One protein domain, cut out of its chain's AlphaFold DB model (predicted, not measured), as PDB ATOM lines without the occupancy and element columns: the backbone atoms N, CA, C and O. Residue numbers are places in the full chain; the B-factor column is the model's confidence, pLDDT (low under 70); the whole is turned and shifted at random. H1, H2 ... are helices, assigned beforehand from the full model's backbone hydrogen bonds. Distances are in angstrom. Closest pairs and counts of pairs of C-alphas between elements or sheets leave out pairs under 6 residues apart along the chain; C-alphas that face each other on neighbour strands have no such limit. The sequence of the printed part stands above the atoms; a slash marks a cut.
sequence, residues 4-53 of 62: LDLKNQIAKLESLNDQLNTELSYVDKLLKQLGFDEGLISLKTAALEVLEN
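What this domain is: This is residues 4 to 53 of the 62 residues of an uncharacterized protein of Chlamydiae bacterium (UniProt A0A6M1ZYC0). A long helix, H1, and a shorter helix, H2, meet near their ends at a corner and make an L, with H1 as its long arm and H2 as its shorter arm. Residues 4 to 23 of H1 stick out free, and so do residues 47 to 53 at the tip of the short arm. The printed part has 50 residues with two named helices, H1 then H2, and no named strand; the class is all helix. It is extended, with a radius of gyration of the C-alphas of 16.0 A, and flat, spanning 50 by 26 by 9 A.

How they stand to each other: H1, residues 4 to 33, touches H2, residues 40 to 52, with residues 27 to 31 alone, and H2 touches H1 with residues 40 to 43 alone. Their closest C-alphas, those of Asp 28 and Leu 40, are 5.3 A apart. Their lines are about perpendicular, at 81 degrees. In H1 and H2 every O i to N i+4 pair is within hydrogen-bond range.

Where its parts are: H1 begins at C-alpha 4 (180.808, 148.474, 299.568) and is 43.8 A long from first to last C-alpha. H2 is 17.9 A long and ends at C-alpha 52 (227.545, 146.487, 304.724).

The domain as a whole: The C-alphas of Leu 4 and Asn 53, the two farthest apart, are 50.6 A apart. The link from H1 to H2 is short, with 6 residues. The printed part has no cut, and no printed residue is under 70 in pLDDT.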
ATOM      1  N   LEU A   4     180.648 149.790 300.190       95.12
ATOM      2  CA  LEU A   4     180.808 148.474 299.568       95.12
ATOM      3  C   LEU A   4     182.171 148.317 298.874       95.12
ATOM      4  O   LEU A   4     182.816 147.286 299.037       95.12
ATOM      5  N   ASP A   5     182.639 149.347 298.166       96.12
ATOM      6  CA  ASP A   5     183.942 149.321 297.487       96.12
ATOM      7  C   ASP A   5     185.085 149.204 298.499       96.12
ATOM      8  O   ASP A   5     186.018 148.427 298.303       96.12
ATOM      9  N   LEU A   6     184.981 149.931 299.616       97.19
ATOM     10  CA  LEU A   6     185.952 149.857 300.709       97.19
ATOM     11  C   LEU A   6     185.979 148.462 301.343       97.19
ATOM     12  O   LEU A   6     187.058 147.921 301.566       97.19
ATOM     13  N   LYS A   7     184.815 147.845 301.579       97.44
ATOM     14  CA  LYS A   7     184.731 146.469 302.100       97.44
ATOM     15  C   LYS A   7     185.349 145.452 301.142       97.44
ATOM     16  O   LYS A   7     186.096 144.586 301.582       97.44
ATOM     17  N   ASN A   8     185.094 145.586 299.842       97.12
ATOM     18  CA  ASN A   8     185.688 144.711 298.831       97.12
ATOM     19  C   ASN A   8     187.212 144.872 298.766       97.12
ATOM     20  O   ASN A   8     187.939 143.890 298.624       97.12
ATOM     21  N   GLN A   9     187.705 146.105 298.895       97.75
ATOM     22  CA  GLN A   9     189.137 146.371 298.946       97.75
ATOM     23  C   GLN A   9     189.777 145.778 300.205       97.75
ATOM     24  O   GLN A   9     190.843 145.178 300.099       97.75
ATOM     25  N   ILE A  10     189.122 145.892 301.363       98.06
ATOM     26  CA  ILE A  10     189.579 145.274 302.613       98.06
ATOM     27  C   ILE A  10     189.658 143.755 302.454       98.06
ATOM     28  O   ILE A  10     190.731 143.202 302.649       98.06
ATOM     29  N   ALA A  11     188.594 143.100 301.982       98.19
ATOM     30  CA  ALA A  11     188.582 141.647 301.793       98.19
ATOM     31  C   ALA A  11     189.695 141.165 300.842       98.19
ATOM     32  O   ALA A  11     190.337 140.140 301.072       98.19
ATOM     33  N   LYS A  12     189.972 141.932 299.778       98.38
ATOM     34  CA  LYS A  12     191.091 141.643 298.871       98.38
ATOM     35  C   LYS A  12     192.445 141.763 299.576       98.38
ATOM     36  O   LYS A  12     193.323 140.936 299.340       98.38
ATOM     37  N   LEU A  13     192.631 142.797 300.393       98.56
ATOM     38  CA  LEU A  13     193.869 143.009 301.144       98.56
ATOM     39  C   LEU A  13     194.064 141.945 302.225       98.56
ATOM     40  O   LEU A  13     195.183 141.478 302.395       98.56
ATOM     41  N   GLU A  14     192.993 141.527 302.899       98.50
ATOM     42  CA  GLU A  14     193.005 140.430 303.872       98.50
ATOM     43  C   GLU A  14     193.444 139.126 303.206       98.50
ATOM     44  O   GLU A  14     194.427 138.527 303.628       98.50
ATOM     45  N   SER A  15     192.818 138.758 302.084       98.44
ATOM     46  CA  SER A  15     193.200 137.555 301.338       98.44
ATOM     47  C   SER A  15     194.657 137.588 300.867       98.44
ATOM     48  O   SER A  15     195.345 136.568 300.931       98.44
ATOM     49  N   LEU A  16     195.143 138.744 300.402       98.56
ATOM     50  CA  LEU A  16     196.537 138.892 299.992       98.56
ATOM     51  C   LEU A  16     197.487 138.764 301.189       98.56
ATOM     52  O   LEU A  16     198.519 138.106 301.085       98.56
ATOM     53  N   ASN A  17     197.142 139.377 302.319       98.50
ATOM     54  CA  ASN A  17     197.935 139.305 303.538       98.50
ATOM     55  C   ASN A  17     198.017 137.867 304.067       98.50
ATOM     56  O   ASN A  17     199.101 137.402 304.406       98.50
ATOM     57  N   ASP A  18     196.905 137.134 304.080       98.56
ATOM     58  CA  ASP A  18     196.869 135.734 304.515       98.56
ATOM     59  C   ASP A  18     197.770 134.847 303.646       98.56
ATOM     60  O   ASP A  18     198.545 134.031 304.161       98.56
ATOM     61  N   GLN A  19     197.734 135.049 302.325       98.50
ATOM     62  CA  GLN A  19     198.619 134.347 301.401       98.50
ATOM     63  C   GLN A  19     200.091 134.697 301.657       98.50
ATOM     64  O   GLN A  19     200.920 133.796 301.778       98.50
ATOM     65  N   LEU A  20     200.424 135.985 301.790       98.50
ATOM     66  CA  LEU A  20     201.798 136.427 302.051       98.50
ATOM     67  C   LEU A  20     202.340 135.869 303.371       98.50
ATOM     68  O   LEU A  20     203.474 135.399 303.410       98.50
ATOM     69  N   ASN A  21     201.534 135.864 304.434       98.44
ATOM     70  CA  ASN A  21     201.934 135.298 305.722       98.44
ATOM     71  C   ASN A  21     202.169 133.788 305.634       98.44
ATOM     72  O   ASN A  21     203.112 133.276 306.241       98.44
ATOM     73  N   THR A  22     201.348 133.078 304.858       98.44
ATOM     74  CA  THR A  22     201.516 131.639 304.627       98.44
ATOM     75  C   THR A  22     202.831 131.351 303.904       98.44
ATOM     76  O   THR A  22     203.617 130.525 304.369       98.44
ATOM     77  N   GLU A  23     203.105 132.069 302.815       98.50
ATOM     78  CA  GLU A  23     204.335 131.902 302.034       98.50
ATOM     79  C   GLU A  23     205.581 132.276 302.846       98.50
ATOM     80  O   GLU A  23     206.550 131.519 302.882       98.50
ATOM     81  N   LEU A  24     205.551 133.396 303.578       97.94
ATOM     82  CA  LEU A  24     206.658 133.805 304.447       97.94
ATOM     83  C   LEU A  24     206.937 132.776 305.544       97.94
ATOM     84  O   LEU A  24     208.096 132.451 305.794       97.94
ATOM     85  N   SER A  25     205.892 132.225 306.166       97.88
ATOM     86  CA  SER A  25     206.039 131.178 307.183       97.88
ATOM     87  C   SER A  25     206.638 129.901 306.598       97.88
ATOM     88  O   SER A  25     207.431 129.218 307.249       97.88
ATOM     89  N   TYR A  26     206.275 129.568 305.358       98.12
ATOM     90  CA  TYR A  26     206.841 128.422 304.662       98.12
ATOM     91  C   TYR A  26     208.326 128.632 304.340       98.12
ATOM     92  O   TYR A  26     209.137 127.752 304.628       98.12
ATOM     93  N   VAL A  27     208.703 129.809 303.836       98.00
ATOM     94  CA  VAL A  27     210.109 130.170 303.594       98.00
ATOM     95  C   VAL A  27     210.920 130.152 304.891       98.00
ATOM     96  O   VAL A  27     211.998 129.564 304.919       98.00
ATOM     97  N   ASP A  28     210.400 130.718 305.982       98.06
ATOM     98  CA  ASP A  28     211.060 130.691 307.294       98.06
ATOM     99  C   ASP A  28     211.332 129.257 307.774       98.06
ATOM    100  O   ASP A  28     212.433 128.929 308.225       98.06
ATOM    101  N   LYS A  29     210.352 128.363 307.595       97.81
ATOM    102  CA  LYS A  29     210.508 126.938 307.898       97.81
ATOM    103  C   LYS A  29     211.599 126.288 307.046       97.81
ATOM    104  O   LYS A  29     212.391 125.517 307.585       97.81
ATOM    105  N   LEU A  30     211.646 126.576 305.745       97.88
ATOM    106  CA  LEU A  30     212.687 126.051 304.857       97.88
ATOM    107  C   LEU A  30     214.077 126.542 305.274       97.88
ATOM    108  O   LEU A  30     215.014 125.750 305.311       97.88
ATOM    109  N   LEU A  31     214.214 127.814 305.650       97.38
ATOM    110  CA  LEU A  31     215.485 128.373 306.114       97.38
ATOM    111  C   LEU A  31     215.977 127.690 307.392       97.38
ATOM    112  O   LEU A  31     217.140 127.295 307.463       97.38
ATOM    113  N   LYS A  32     215.080 127.444 308.349       97.00
ATOM    114  CA  LYS A  32     215.399 126.658 309.551       97.00
ATOM    115  C   LYS A  32     215.861 125.244 309.214       97.00
ATOM    116  O   LYS A  32     216.815 124.749 309.801       97.00
ATOM    117  N   GLN A  33     215.236 124.602 308.227       96.75
ATOM    118  CA  GLN A  33     215.656 123.278 307.751       96.75
ATOM    119  C   GLN A  33     217.019 123.288 307.044       96.75
ATOM    120  O   GLN A  33     217.713 122.274 307.063       96.75
ATOM    121  N   LEU A  34     217.410 124.413 306.443       94.38
ATOM    122  CA  LEU A  34     218.718 124.609 305.816       94.38
ATOM    123  C   LEU A  34     219.832 124.965 306.815       94.38
ATOM    124  O   LEU A  34     220.987 125.054 306.408       94.38
ATOM    125  N   GLY A  35     219.511 125.144 308.102       93.38
ATOM    126  CA  GLY A  35     220.483 125.465 309.153       93.38
ATOM    127  C   GLY A  35     220.579 126.950 309.513       93.38
ATOM    128  O   GLY A  35     221.506 127.342 310.214       93.38
ATOM    129  N   PHE A  36     219.638 127.787 309.064       94.31
ATOM    130  CA  PHE A  36     219.467 129.135 309.610       94.31
ATOM    131  C   PHE A  36     218.606 129.050 310.877       94.31
ATOM    132  O   PHE A  36     217.381 129.009 310.775       94.31
ATOM    133  N   ASP A  37     219.222 129.016 312.061       89.00
ATOM    134  CA  ASP A  37     218.534 128.738 313.336       89.00
ATOM    135  C   ASP A  37     217.309 129.637 313.608       89.00
ATOM    136  O   ASP A  37     216.269 129.158 314.069       89.00
ATOM    137  N   GLU A  38     217.373 130.925 313.247       94.12
ATOM    138  CA  GLU A  38     216.250 131.872 313.363       94.12
ATOM    139  C   GLU A  38     215.570 132.176 312.015       94.12
ATOM    140  O   GLU A  38     214.872 133.181 311.863       94.12
ATOM    141  N   GLY A  39     215.766 131.307 311.020       95.88
ATOM    142  CA  GLY A  39     215.137 131.376 309.705       95.88
ATOM    143  C   GLY A  39     215.400 132.698 308.985       95.88
ATOM    144  O   GLY A  39     216.545 133.040 308.675       95.88
ATOM    145  N   LEU A  40     214.329 133.447 308.710       96.06
ATOM    146  CA  LEU A  40     214.406 134.729 308.001       96.06
ATOM    147  C   LEU A  40     215.264 135.772 308.730       96.06
ATOM    148  O   LEU A  40     215.890 136.598 308.067       96.06
ATOM    149  N   ILE A  41     215.309 135.746 310.066       95.94
ATOM    150  CA  ILE A  41     216.099 136.707 310.850       95.94
ATOM    151  C   ILE A  41     217.589 136.472 310.603       95.94
ATOM    152  O   ILE A  41     218.285 137.398 310.191       95.94
ATOM    153  N   SER A  42     218.059 135.231 310.763       95.12
ATOM    154  CA  SER A  42     219.462 134.874 310.523       95.12
ATOM    155  C   SER A  42     219.882 135.161 309.081       95.12
ATOM    156  O   SER A  42     220.949 135.729 308.857       95.12
ATOM    157  N   LEU A  43     219.029 134.833 308.099       94.94
ATOM    158  CA  LEU A  43     219.297 135.144 306.692       94.94
ATOM    159  C   LEU A  43     219.416 136.655 306.459       94.94
ATOM    160  O   LEU A  43     220.326 137.100 305.764       94.94
ATOM    161  N   LYS A  44     218.501 137.448 307.027       94.81
ATOM    162  CA  LYS A  44     218.518 138.906 306.890       94.81
ATOM    163  C   LYS A  44     219.792 139.500 307.482       94.81
ATOM    164  O   LYS A  44     220.390 140.358 306.844       94.81
ATOM    165  N   THR A  45     220.197 139.053 308.668       94.62
ATOM    166  CA  THR A  45     221.429 139.517 309.314       94.62
ATOM    167  C   THR A  45     222.644 139.198 308.450       94.62
ATOM    168  O   THR A  45     223.382 140.114 308.107       94.62
ATOM    169  N   ALA A  46     222.784 137.951 307.988       92.00
ATOM    170  CA  ALA A  46     223.886 137.556 307.111       92.00
ATOM    171  C   ALA A  46     223.907 138.367 305.800       92.00
ATOM    172  O   ALA A  46     224.956 138.825 305.358       92.00
ATOM    173  N   ALA A  47     222.743 138.594 305.184       93.19
ATOM    174  CA  ALA A  47     222.645 139.401 303.970       93.19
ATOM    175  C   ALA A  47     223.045 140.868 304.207       93.19
ATOM    176  O   ALA A  47     223.726 141.452 303.368       93.19
ATOM    177  N   LEU A  48     222.638 141.461 305.334       95.00
ATOM    178  CA  LEU A  48     223.035 142.821 305.700       95.00
ATOM    179  C   LEU A  48     224.536 142.913 305.968       95.00
ATOM    180  O   LEU A  48     225.169 143.821 305.447       95.00
ATOM    181  N   GLU A  49     225.121 141.951 306.680       92.81
ATOM    182  CA  GLU A  49     226.567 141.904 306.923       92.81
ATOM    183  C   GLU A  49     227.366 141.861 305.614       92.81
ATOM    184  O   GLU A  49     228.320 142.620 305.455       92.81
ATOM    185  N   VAL A  50     226.937 141.043 304.647       92.69
ATOM    186  CA  VAL A  50     227.566 140.955 303.317       92.69
ATOM    187  C   VAL A  50     227.462 142.277 302.549       92.69
ATOM    188  O   VAL A  50     228.405 142.679 301.868       92.69
ATOM    189  N   LEU A  51     226.322 142.966 302.643       92.75
ATOM    190  CA  LEU A  51     226.096 144.232 301.942       92.75
ATOM    191  C   LEU A  51     226.815 145.415 302.606       92.75
ATOM    192  O   LEU A  51     227.267 146.320 301.903       92.75
ATOM    193  N   GLU A  52     226.914 145.422 303.935       90.06
ATOM    194  CA  GLU A  52     227.545 146.487 304.724       90.06
ATOM    195  C   GLU A  52     229.071 146.326 304.804       90.06
ATOM    196  O   GLU A  52     229.782 147.330 304.860       90.06
ATOM    197  N   ASN A  53     229.589 145.095 304.722       72.12
ATOM    198  CA  ASN A  53     231.022 144.791 304.705       72.12
ATOM    199  C   ASN A  53     231.440 143.986 303.459       72.12
ATOM    200  O   ASN A  53     231.901 142.851 303.579       72.12
TER     201      ASN A  53